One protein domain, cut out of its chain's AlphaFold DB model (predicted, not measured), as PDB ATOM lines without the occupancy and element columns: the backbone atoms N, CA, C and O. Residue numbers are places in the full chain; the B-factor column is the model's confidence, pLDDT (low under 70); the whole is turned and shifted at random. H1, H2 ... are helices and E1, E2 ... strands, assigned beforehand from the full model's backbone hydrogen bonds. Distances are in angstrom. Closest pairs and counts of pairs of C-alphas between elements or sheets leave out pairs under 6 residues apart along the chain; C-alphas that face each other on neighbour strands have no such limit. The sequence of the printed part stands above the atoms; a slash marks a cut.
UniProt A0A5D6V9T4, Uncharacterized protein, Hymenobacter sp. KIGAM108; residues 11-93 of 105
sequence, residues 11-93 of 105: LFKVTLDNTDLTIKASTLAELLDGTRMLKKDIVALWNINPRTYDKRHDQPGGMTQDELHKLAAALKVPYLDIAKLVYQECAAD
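This is residues 11 to 93 of the 105 residues of an uncharacterized protein of Hymenobacter sp. KIGAM108 (UniProt A0A5D6V9T4). A hairpin of two strands, E1 and E2, packs along one side of a compact cluster of five crossed helices, with E2 next to H1 and E1 next to residues 72 to 75 of H4. H1 and H4 lie on two sides of the middle of the cluster, H5 packs on both of them at one end, and H2 and H3 make the other end. The printed part has 83 residues with two named strands and five named helices, in the order E1, E2, H1, H2, H3, H4, H5; the sheet is E1 - E2, antiparallel, and the class is mixed, helices and strands. The whole is compact, with a radius of gyration of the C-alphas of 11.6 A and spans of 29 by 27 by 19 A.

E1, residues 11 to 16, and E2, residues 19 to 25, form a hairpin, antiparallel at 148 degrees between their directions; N 12 and O 23 are 2.8 A apart and N 21 and O 14 are 2.8 A apart, within hydrogen-bond range. The closest C-alphas of E2 and H1, residues 28 to 35, are those of Ala 25 and Leu 31, 5.2 A apart. The closest C-alphas of E1 and H4, residues 65 to 75, are those of Val 14 and Leu 75, 5.1 A apart. H5, residues 79 to 92, touches H4 with residues 79 to 83 alone, closest at the C-alphas of Ala 72 and Tyr 79, 5.1 A, at a steep tilt of 62 degrees, opposite ways. H5 touches H1 too, closest at the C-alphas of Leu 28 and Val 86, 6.4 A, at a steep tilt of 46 degrees, opposite ways. H2, residues 39 to 46, touches H4, closest at the C-alphas of Trp 46 and Glu 67, 5.7 A, at a steep tilt of 56 degrees, opposite ways. H2 also touches H3, residues 50 to 58, closest at the C-alphas of Val 43 and Pro 50, 6.1 A, about perpendicular at 88 degrees. H1 and H3 only just touch, with 3 pairs of C-alphas within 8 A, the closest being those of Ala 29 and His 57, 5.6 A. Among the pairs that are apart are E2 and H3, and H2 and H5. In H1, H2, H3, H4 and H5 every O i to N i+4 pair is within hydrogen-bond range.

E1 begins at C-alpha 11, (-21.421, 0.709, -3.809), and is 15.5 A long; E2 is 17.8 A long. H4 is 15.3 A long and begins at C-alpha 65, (-39.286, -0.125, 6.572). H5, the longest helix, is 20.0 A long and ends at C-alpha 92, (-24.228, -13.226, 6.730).

The two C-alphas farthest apart are those of Asn 18 and Asp 93, 33.9 A. The printed part has no cut and no long link. The mean pLDDT of the printed part is 89.1, and no printed residue is under 70.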
ATOM      1  N   LEU A  11     -21.810  -0.669  -3.521       90.56
ATOM      2  CA  LEU A  11     -21.421   0.709  -3.809       90.56
ATOM      3  C   LEU A  11     -22.650   1.616  -3.751       90.56
ATOM      4  O   LEU A  11     -23.577   1.460  -4.542       90.56
ATOM      5  N   PHE A  12     -22.607   2.592  -2.856       90.44
ATOM      6  CA  PHE A  12     -23.628   3.608  -2.666       90.44
ATOM      7  C   PHE A  12     -23.148   4.940  -3.221       90.44
ATOM      8  O   PHE A  12     -22.101   5.442  -2.815       90.44
ATOM      9  N   LYS A  13     -23.928   5.523  -4.132       91.25
ATOM     10  CA  LYS A  13     -23.761   6.916  -4.550       91.25
ATOM     11  C   LYS A  13     -24.664   7.770  -3.674       91.25
ATOM     12  O   LYS A  13     -25.873   7.773  -3.871       91.25
ATOM     13  N   VAL A  14     -24.069   8.412  -2.682       89.88
ATOM     14  CA  VAL A  14     -24.760   9.225  -1.685       89.88
ATOM     15  C   VAL A  14     -24.595  10.693  -2.036       89.88
ATOM     16  O   VAL A  14     -23.494  11.119  -2.372       89.88
ATOM     17  N   THR A  15     -25.659  11.473  -1.873       86.44
ATOM     18  CA  THR A  15     -25.592  12.933  -1.950       86.44
ATOM     19  C   THR A  15     -26.116  13.528  -0.650       86.44
ATOM     20  O   THR A  15     -27.321  13.510  -0.399       86.44
ATOM     21  N   LEU A  16     -25.220  14.099   0.154       84.25
ATOM     22  CA  LEU A  16     -25.527  14.747   1.433       84.25
ATOM     23  C   LEU A  16     -25.080  16.203   1.384       84.25
ATOM     24  O   LEU A  16     -23.935  16.471   1.039       84.25
ATOM     25  N   ASP A  17     -25.974  17.142   1.695       82.88
ATOM     26  CA  ASP A  17     -25.665  18.581   1.743       82.88
ATOM     27  C   ASP A  17     -24.885  19.101   0.517       82.88
ATOM     28  O   ASP A  17     -23.912  19.843   0.630       82.88
ATOM     29  N   ASN A  18     -25.313  18.694  -0.686       80.50
ATOM     30  CA  ASN A  18     -24.672  19.002  -1.979       80.50
ATOM     31  C   ASN A  18     -23.253  18.434  -2.162       80.50
ATOM     32  O   ASN A  18     -22.526  18.859  -3.057       80.50
ATOM     33  N   THR A  19     -22.872  17.456  -1.345       83.56
ATOM     34  CA  THR A  19     -21.639  16.686  -1.491       83.56
ATOM     35  C   THR A  19     -21.974  15.299  -2.017       83.56
ATOM     36  O   THR A  19     -22.698  14.542  -1.369       83.56
ATOM     37  N   ASP A  20     -21.421  14.962  -3.180       88.44
ATOM     38  CA  ASP A  20     -21.517  13.622  -3.747       88.44
ATOM     39  C   ASP A  20     -20.380  12.744  -3.219       88.44
ATOM     40  O   ASP A  20     -19.201  13.096  -3.278       88.44
ATOM     41  N   LEU A  21     -20.743  11.575  -2.703       90.19
ATOM     42  CA  LEU A  21     -19.839  10.606  -2.105       90.19
ATOM     43  C   LEU A  21     -20.126   9.224  -2.684       90.19
ATOM     44  O   LEU A  21     -21.275   8.835  -2.892       90.19
ATOM     45  N   THR A  22     -19.069   8.454  -2.926       91.75
ATOM     46  CA  THR A  22     -19.200   7.024  -3.212       91.75
ATOM     47  C   THR A  22     -18.714   6.246  -2.004       91.75
ATOM     48  O   THR A  22     -17.540   6.324  -1.649       91.75
ATOM     49  N   ILE A  23     -19.619   5.503  -1.378       91.19
ATOM     50  CA  ILE A  23     -19.343   4.716  -0.180       91.19
ATOM     51  C   ILE A  23     -19.433   3.248  -0.555       91.19
ATOM     52  O   ILE A  23     -20.394   2.807  -1.179       91.19
ATOM     53  N   LYS A  24     -18.413   2.484  -0.184       91.19
ATOM     54  CA  LYS A  24     -18.413   1.032  -0.309       91.19
ATOM     55  C   LYS A  24     -18.687   0.463   1.076       91.19
ATOM     56  O   LYS A  24     -17.830   0.597   1.939       91.19
ATOM     57  N   ALA A  25     -19.862  -0.128   1.264       89.81
ATOM     58  CA  ALA A  25     -20.301  -0.634   2.561       89.81
ATOM     59  C   ALA A  25     -20.816  -2.071   2.439       89.81
ATOM     60  O   ALA A  25     -21.561  -2.404   1.513       89.81
ATOM     61  N   SER A  26     -20.403  -2.912   3.377       87.06
ATOM     62  CA  SER A  26     -20.899  -4.273   3.591       87.06
ATOM     63  C   SER A  26     -21.914  -4.346   4.736       87.06
ATOM     64  O   SER A  26     -22.676  -5.309   4.800       87.06
ATOM     65  N   THR A  27     -21.948  -3.331   5.604       89.00
ATOM     66  CA  THR A  27     -22.865  -3.220   6.747       89.00
ATOM     67  C   THR A  27     -23.530  -1.848   6.807       89.00
ATOM     68  O   THR A  27     -23.039  -0.873   6.227       89.00
ATOM     69  N   LEU A  28     -24.645  -1.748   7.533       89.25
ATOM     70  CA  LEU A  28     -25.290  -0.464   7.797       89.25
ATOM     71  C   LEU A  28     -24.363   0.494   8.558       89.25
ATOM     72  O   LEU A  28     -24.325   1.675   8.225       89.25
ATOM     73  N   ALA A  29     -23.618  -0.002   9.547       88.62
ATOM     74  CA  ALA A  29     -22.668   0.803  10.313       88.62
ATOM     75  C   ALA A  29     -21.618   1.453   9.397       88.62
ATOM     76  O   ALA A  29     -21.442   2.667   9.426       88.62
ATOM     77  N   GLU A  30     -21.014   0.676   8.489       90.12
ATOM     78  CA  GLU A  30     -20.057   1.198   7.503       90.12
ATOM     79  C   GLU A  30     -20.679   2.251   6.582       90.12
ATOM     80  O   GLU A  30     -20.020   3.228   6.218       90.12
ATOM     81  N   LEU A  31     -21.949   2.070   6.201       90.56
ATOM     82  CA  LEU A  31     -22.664   3.071   5.422       90.56
ATOM     83  C   LEU A  31     -22.824   4.364   6.230       90.56
ATOM     84  O   LEU A  31     -22.435   5.424   5.748       90.56
ATOM     85  N   LEU A  32     -23.363   4.292   7.449       90.06
ATOM     86  CA  LEU A  32     -23.600   5.465   8.294       90.06
ATOM     87  C   LEU A  32     -22.293   6.199   8.624       90.06
ATOM     88  O   LEU A  32     -22.203   7.408   8.402       90.06
ATOM     89  N   ASP A  33     -21.253   5.479   9.032       87.81
ATOM     90  CA  ASP A  33     -19.933   6.052   9.311       87.81
ATOM     91  C   ASP A  33     -19.306   6.675   8.053       87.81
ATOM     92  O   ASP A  33     -18.755   7.781   8.096       87.81
ATOM     93  N   GLY A  34     -19.451   6.014   6.900       86.31
ATOM     94  CA  GLY A  34     -18.973   6.507   5.608       86.31
ATOM     95  C   GLY A  34     -19.669   7.793   5.154       86.31
ATOM     96  O   GLY A  34     -19.042   8.646   4.522       86.31
ATOM     97  N   THR A  35     -20.950   7.959   5.500       86.12
ATOM     98  CA  THR A  35     -21.733   9.166   5.186       86.12
ATOM     99  C   THR A  35     -21.377  10.360   6.065       86.12
ATOM    100  O   THR A  35     -21.718  11.490   5.718       86.12
ATOM    101  N   ARG A  36     -20.686  10.126   7.192       82.25
ATOM    102  CA  ARG A  36     -20.349  11.134   8.211       82.25
ATOM    103  C   ARG A  36     -21.564  11.865   8.795       82.25
ATOM    104  O   ARG A  36     -21.401  12.926   9.399       82.25
ATOM    105  N   MET A  37     -22.770  11.316   8.639       86.81
ATOM    106  CA  MET A  37     -23.955  11.841   9.308       86.81
ATOM    107  C   MET A  37     -23.760  11.746  10.819       86.81
ATOM    108  O   MET A  37     -23.346  10.712  11.345       86.81
ATOM    109  N   LEU A  38     -24.067  12.819  11.547       89.81
ATOM    110  CA  LEU A  38     -23.932  12.783  12.994       89.81
ATOM    111  C   LEU A  38     -25.073  11.953  13.581       89.81
ATOM    112  O   LEU A  38     -26.225  12.053  13.156       89.81
ATOM    113  N   LYS A  39     -24.778  11.205  14.647       91.00
ATOM    114  CA  LYS A  39     -25.780  10.436  15.402       91.00
ATOM    115  C   LYS A  39     -27.034  11.255  15.723       91.00
ATOM    116  O   LYS A  39     -28.141  10.751  15.584       91.00
ATOM    117  N   LYS A  40     -26.879  12.523  16.123       92.56
ATOM    118  CA  LYS A  40     -28.009  13.420  16.430       92.56
ATOM    119  C   LYS A  40     -28.949  13.622  15.230       92.56
ATOM    120  O   LYS A  40     -30.158  13.688  15.428       92.56
ATOM    121  N   ASP A  41     -28.407  13.667  14.015       91.62
ATOM    122  CA  ASP A  41     -29.163  13.934  12.794       91.62
ATOM    123  C   ASP A  41     -29.926  12.677  12.374       91.62
ATOM    124  O   ASP A  41     -31.092  12.759  12.006       91.62
ATOM    125  N   ILE A  42     -29.320  11.496  12.535       91.44
ATOM    126  CA  ILE A  42     -29.984  10.211  12.271       91.44
ATOM    127  C   ILE A  42     -31.073   9.924  13.319       91.44
ATOM    128  O   ILE A  42     -32.174   9.491  12.985       91.44
ATOM    129  N   VAL A  43     -30.795  10.209  14.595       94.25
ATOM    130  CA  VAL A  43     -31.773  10.111  15.692       94.25
ATOM    131  C   VAL A  43     -32.985  11.007  15.419       94.25
ATOM    132  O   VAL A  43     -34.120  10.558  15.589       94.25
ATOM    133  N   ALA A  44     -32.756  12.240  14.952       93.12
ATOM    134  CA  ALA A  44     -33.816  13.160  14.551       93.12
ATOM    135  C   ALA A  44     -34.561  12.679  13.293       93.12
ATOM    136  O   ALA A  44     -35.790  12.671  13.285       93.12
ATOM    137  N   LEU A  45     -33.837  12.213  12.269       92.75
ATOM    138  CA  LEU A  45     -34.394  11.680  11.021       92.75
ATOM    139  C   LEU A  45     -35.373  10.531  11.282       92.75
ATOM    140  O   LEU A  45     -36.465  10.488  10.719       92.75
ATOM    141  N   TRP A  46     -34.992   9.598  12.152       92.75
ATOM    142  CA  TRP A  46     -35.819   8.448  12.509       92.75
ATOM    143  C   TRP A  46     -36.838   8.742  13.610       92.75
ATOM    144  O   TRP A  46     -37.687   7.893  13.872       92.75
ATOM    145  N   ASN A  47     -36.793   9.930  14.221       93.31
ATOM    146  CA  ASN A  47     -37.626  10.312  15.359       93.31
ATOM    147  C   ASN A  47     -37.577   9.271  16.496       93.31
ATOM    148  O   ASN A  47     -38.601   8.781  16.977       93.31
ATOM    149  N   ILE A  48     -36.362   8.890  16.894       92.31
ATOM    150  CA  ILE A  48     -36.118   7.905  17.955       92.31
ATOM    151  C   ILE A  48     -35.266   8.486  19.077       92.31
ATOM    152  O   ILE A  48     -34.834   9.630  19.024       92.31
ATOM    153  N   ASN A  49     -35.005   7.689  20.115       93.12
ATOM    154  CA  ASN A  49     -34.026   8.048  21.136       93.12
ATOM    155  C   ASN A  49     -32.612   7.532  20.768       93.12
ATOM    156  O   ASN A  49     -32.482   6.558  20.016       93.12
ATOM    157  N   PRO A  50     -31.543   8.125  21.337       92.19
ATOM    158  CA  PRO A  50     -30.159   7.724  21.072       92.19
ATOM    159  C   PRO A  50     -29.844   6.247  21.337       92.19
ATOM    160  O   PRO A  50     -29.021   5.668  20.636       92.19
ATOM    161  N   ARG A  51     -30.503   5.621  22.319       91.00
ATOM    162  CA  ARG A  51     -30.281   4.210  22.668       91.00
ATOM    163  C   ARG A  51     -30.874   3.267  21.622       91.00
ATOM    164  O   ARG A  51     -30.307   2.215  21.350       91.00
ATOM    165  N   THR A  52     -32.017   3.627  21.043       90.06
ATOM    166  CA  THR A  52     -32.618   2.898  19.922       90.06
ATOM    167  C   THR A  52     -31.749   3.025  18.673       90.06
ATOM    168  O   THR A  52     -31.614   2.044  17.948       90.06
ATOM    169  N   TYR A  53     -31.125   4.188  18.453       91.00
ATOM    170  CA  TYR A  53     -30.123   4.346  17.398       91.00
ATOM    171  C   TYR A  53     -28.954   3.378  17.595       91.00
ATOM    172  O   TYR A  53     -28.690   2.604  16.686       91.00
ATOM    173  N   ASP A  54     -28.328   3.351  18.779       89.81
ATOM    174  CA  ASP A  54     -27.167   2.479  19.038       89.81
ATOM    175  C   ASP A  54     -27.510   1.006  18.788       89.81
ATOM    176  O   ASP A  54     -26.783   0.287  18.112       89.81
ATOM    177  N   LYS A  55     -28.697   0.574  19.234       88.56
ATOM    178  CA  LYS A  55     -29.186  -0.779  18.951       88.56
ATOM    179  C   LYS A  55     -29.330  -1.062  17.457       88.56
ATOM    180  O   LYS A  55     -28.984  -2.151  17.035       88.56
ATOM    181  N   ARG A  56     -29.872  -0.131  16.669       87.00
ATOM    182  CA  ARG A  56     -30.090  -0.328  15.221       87.00
ATOM    183  C   ARG A  56     -28.815  -0.205  14.406       87.00
ATOM    184  O   ARG A  56     -28.712  -0.841  13.368       87.00
ATOM    185  N   HIS A  57     -27.878   0.604  14.881       88.25
ATOM    186  CA  HIS A  57     -26.544   0.726  14.323       88.25
ATOM    187  C   HIS A  57     -25.800  -0.614  14.403       88.25
ATOM    188  O   HIS A  57     -25.280  -1.081  13.396       88.25
ATOM    189  N   ASP A  58     -25.833  -1.261  15.571       84.31
ATOM    190  CA  ASP A  58     -25.140  -2.535  15.798       84.31
ATOM    191  C   ASP A  58     -25.975  -3.760  15.367       84.31
ATOM    192  O   ASP A  58     -25.435  -4.834  15.111       84.31
ATOM    193  N   GLN A  59     -27.305  -3.625  15.322       85.56
ATOM    194  CA  GLN A  59     -28.263  -4.690  14.989       85.56
ATOM    195  C   GLN A  59     -29.324  -4.179  13.996       85.56
ATOM    196  O   GLN A  59     -30.474  -3.898  14.369       85.56
ATOM    197  N   PRO A  60     -28.972  -4.062  12.707       85.00
ATOM    198  CA  PRO A  60     -29.827  -3.436  11.699       85.00
ATOM    199  C   PRO A  60     -31.089  -4.236  11.358       85.00
ATOM    200  O   PRO A  60     -32.045  -3.680  10.819       85.00
ATOM    201  N   GLY A  61     -31.170  -5.519  11.723       82.50
ATOM    202  CA  GLY A  61     -32.372  -6.326  11.502       82.50
ATOM    203  C   GLY A  61     -33.583  -5.915  12.348       82.50
ATOM    204  O   GLY A  61     -34.682  -6.405  12.103       82.50
ATOM    205  N   GLY A  62     -33.405  -5.009  13.317       83.06
ATOM    206  CA  GLY A  62     -34.492  -4.369  14.064       83.06
ATOM    207  C   GLY A  62     -35.018  -3.065  13.446       83.06
ATOM    208  O   GLY A  62     -35.847  -2.396  14.072       83.06
ATOM    209  N   MET A  63     -34.520  -2.655  12.274       88.00
ATOM    210  CA  MET A  63     -34.985  -1.446  11.592       88.00
ATOM    211  C   MET A  63     -36.346  -1.638  10.934       88.00
ATOM    212  O   MET A  63     -36.656  -2.691  10.375       88.00
ATOM    213  N   THR A  64     -37.158  -0.587  10.963       89.44
ATOM    214  CA  THR A  64     -38.447  -0.569  10.273       89.44
ATOM    215  C   THR A  64     -38.287  -0.162   8.811       89.44
ATOM    216  O   THR A  64     -37.344   0.532   8.430       89.44
ATOM    217  N   GLN A  65     -39.251  -0.548   7.972       88.69
ATOM    218  CA  GLN A  65     -39.286  -0.125   6.572       88.69
ATOM    219  C   GLN A  65     -39.297   1.412   6.429       88.69
ATOM    220  O   GLN A  65     -38.646   1.950   5.535       88.69
ATOM    221  N   ASP A  66     -39.999   2.121   7.318       91.25
ATOM    222  CA  ASP A  66     -40.054   3.589   7.333       91.25
ATOM    223  C   ASP A  66     -38.676   4.216   7.616       91.25
ATOM    224  O   ASP A  66     -38.268   5.157   6.939       91.25
ATOM    225  N   GLU A  67     -37.902   3.655   8.548       91.25
ATOM    226  CA  GLU A  67     -36.539   4.124   8.847       91.25
ATOM    227  C   GLU A  67     -35.586   3.939   7.674       91.25
ATOM    228  O   GLU A  67     -34.789   4.833   7.376       91.25
ATOM    229  N   LEU A  68     -35.691   2.801   6.987       92.06
ATOM    230  CA  LEU A  68     -34.911   2.523   5.786       92.06
ATOM    231  C   LEU A  68     -35.296   3.477   4.646       92.06
ATOM    232  O   LEU A  68     -34.413   3.985   3.959       92.06
ATOM    233  N   HIS A  69     -36.587   3.782   4.468       92.69
ATOM    234  CA  HIS A  69     -37.037   4.781   3.492       92.69
ATOM    235  C   HIS A  69     -36.534   6.186   3.823       92.69
ATOM    236  O   HIS A  69     -36.044   6.880   2.933       92.69
ATOM    237  N   LYS A  70     -36.619   6.604   5.089       93.31
ATOM    238  CA  LYS A  70     -36.114   7.906   5.545       93.31
ATOM    239  C   LYS A  70     -34.607   8.025   5.355       93.31
ATOM    240  O   LYS A  70     -34.144   9.060   4.884       93.31
ATOM    241  N   LEU A  71     -33.853   6.966   5.659       91.75
ATOM    242  CA  LEU A  71     -32.411   6.926   5.418       91.75
ATOM    243  C   LEU A  71     -32.099   7.024   3.921       91.75
ATOM    244  O   LEU A  71     -31.302   7.860   3.515       91.75
ATOM    245  N   ALA A  72     -32.767   6.223   3.090       92.06
ATOM    246  CA  ALA A  72     -32.601   6.258   1.641       92.06
ATOM    247  C   ALA A  72     -32.884   7.657   1.063       92.06
ATOM    248  O   ALA A  72     -32.108   8.164   0.255       92.06
ATOM    249  N   ALA A  73     -33.949   8.316   1.532       92.50
ATOM    250  CA  ALA A  73     -34.291   9.678   1.139       92.50
ATOM    251  C   ALA A  73     -33.229  10.700   1.579       92.50
ATOM    252  O   ALA A  73     -32.830  11.537   0.772       92.50
ATOM    253  N   ALA A  74     -32.739  10.609   2.821       91.69
ATOM    254  CA  ALA A  74     -31.694  11.493   3.338       91.69
ATOM    255  C   ALA A  74     -30.377  11.353   2.558       91.69
ATOM    256  O   ALA A  74     -29.733  12.351   2.249       91.69
ATOM    257  N   LEU A  75     -30.015  10.123   2.189       90.31
ATOM    258  CA  LEU A  75     -28.807   9.822   1.419       90.31
ATOM    259  C   LEU A  75     -28.979  10.016  -0.099       90.31
ATOM    260  O   LEU A  75     -28.001   9.919  -0.837       90.31
ATOM    261  N   LYS A  76     -30.210  10.261  -0.574       90.75
ATOM    262  CA  LYS A  76     -30.608  10.243  -1.997       90.75
ATOM    263  C   LYS A  76     -30.218   8.946  -2.725       90.75
ATOM    264  O   LYS A  76     -29.867   8.954  -3.902       90.75
ATOM    265  N   VAL A  77     -30.317   7.824  -2.019       90.12
ATOM    266  CA  VAL A  77     -30.011   6.475  -2.513       90.12
ATOM    267  C   VAL A  77     -31.315   5.709  -2.768       90.12
ATOM    268  O   VAL A  77     -32.301   5.928  -2.060       90.12
ATOM    269  N   PRO A  78     -31.362   4.769  -3.730       91.44
ATOM    270  CA  PRO A  78     -32.492   3.859  -3.862       91.44
ATOM    271  C   PRO A  78     -32.738   3.054  -2.579       91.44
ATOM    272  O   PRO A  78     -31.856   2.359  -2.078       91.44
ATOM    273  N   TYR A  79     -33.980   3.066  -2.085       91.12
ATOM    274  CA  TYR A  79     -34.393   2.264  -0.924       91.12
ATOM    275  C   TYR A  79     -33.986   0.787  -1.046       91.12
ATOM    276  O   TYR A  79     -33.547   0.183  -0.070       91.12
ATOM    277  N   LEU A  80     -34.101   0.218  -2.250       89.75
ATOM    278  CA  LEU A  80     -33.775  -1.185  -2.502       89.75
ATOM    279  C   LEU A  80     -32.308  -1.515  -2.221       89.75
ATOM    280  O   LEU A  80     -32.032  -2.623  -1.769       89.75
ATOM    281  N   ASP A  81     -31.384  -0.578  -2.432       90.31
ATOM    282  CA  ASP A  81     -29.962  -0.813  -2.172       90.31
ATOM    283  C   ASP A  81     -29.695  -0.875  -0.664       90.31
ATOM    284  O   ASP A  81     -29.000  -1.774  -0.191       90.31
ATOM    285  N   ILE A  82     -30.326   0.021   0.104       90.12
ATOM    286  CA  ILE A  82     -30.262   0.035   1.573       90.12
ATOM    287  C   ILE A  82     -30.912  -1.232   2.150       90.12
ATOM    288  O   ILE A  82     -30.336  -1.903   3.005       90.12
ATOM    289  N   ALA A  83     -32.094  -1.606   1.655       90.12
ATOM    290  CA  ALA A  83     -32.792  -2.811   2.098       90.12
ATOM    291  C   ALA A  83     -31.995  -4.086   1.772       90.12
ATOM    292  O   ALA A  83     -31.917  -5.003   2.592       90.12
ATOM    293  N   LYS A  84     -31.367  -4.138   0.591       89.94
ATOM    294  CA  LYS A  84     -30.504  -5.249   0.182       89.94
ATOM    295  C   LYS A  84     -29.272  -5.364   1.076       89.94
ATOM    296  O   LYS A  84     -28.936  -6.486   1.445       89.94
ATOM    297  N   LEU A  85     -28.644  -4.246   1.443       90.62
ATOM    298  CA  LEU A  85     -27.517  -4.218   2.380       90.62
ATOM    299  C   LEU A  85     -27.898  -4.843   3.718       90.62
ATOM    300  O   LEU A  85     -27.288  -5.826   4.124       90.62
ATOM    301  N   VAL A  86     -28.966  -4.338   4.344       89.44
ATOM    302  CA  VAL A  86     -29.447  -4.843   5.639       89.44
ATOM    303  C   VAL A  86     -29.812  -6.324   5.546       89.44
ATOM    304  O   VAL A  86     -29.478  -7.103   6.436       89.44
ATOM    305  N   TYR A  87     -30.452  -6.751   4.453       88.06
ATOM    306  CA  TYR A  87     -30.775  -8.161   4.242       88.06
ATOM    307  C   TYR A  87     -29.526  -9.041   4.109       88.06
ATOM    308  O   TYR A  87     -29.477 -10.114   4.712       88.06
ATOM    309  N   GLN A  88     -28.528  -8.611   3.331       88.38
ATOM    310  CA  GLN A  88     -27.275  -9.342   3.132       88.38
ATOM    311  C   GLN A  88     -26.454  -9.416   4.419       88.38
ATOM    312  O   GLN A  88     -25.961 -10.489   4.757       88.38
ATOM    313  N   GLU A  89     -26.374  -8.316   5.161       88.12
ATOM    314  CA  GLU A  89     -25.754  -8.257   6.482       88.12
ATOM    315  C   GLU A  89     -26.432  -9.231   7.448       88.12
ATOM    316  O   GLU A  89     -25.782 -10.100   8.017       88.12
ATOM    317  N   CYS A  90     -27.760  -9.184   7.533       85.44
ATOM    318  CA  CYS A  90     -28.546 -10.085   8.371       85.44
ATOM    319  C   CYS A  90     -28.509 -11.557   7.928       85.44
ATOM    320  O   CYS A  90     -28.852 -12.443   8.712       85.44
ATOM    321  N   ALA A  91     -28.204 -11.833   6.658       84.69
ATOM    322  CA  ALA A  91     -28.031 -13.188   6.144       84.69
ATOM    323  C   ALA A  91     -26.627 -13.734   6.447       84.69
ATOM    324  O   ALA A  91     -26.491 -14.926   6.719       84.69
ATOM    325  N   ALA A  92     -25.607 -12.874   6.410       82.88
ATOM    326  CA  ALA A  92     -24.228 -13.226   6.730       82.88
ATOM    327  C   ALA A  92     -23.989 -13.330   8.245       82.88
ATOM    328  O   ALA A  92     -23.277 -14.231   8.686       82.88
ATOM    329  N   ASP A  93     -24.622 -12.460   9.035       80.19
ATOM    330  CA  ASP A  93     -24.649 -12.522  10.493       80.19
ATOM    331  C   ASP A  93     -26.097 -12.573  11.015       80.19
ATOM    332  O   ASP A  93     -26.766 -11.546  11.167       80.19
TER     333      ASP A  93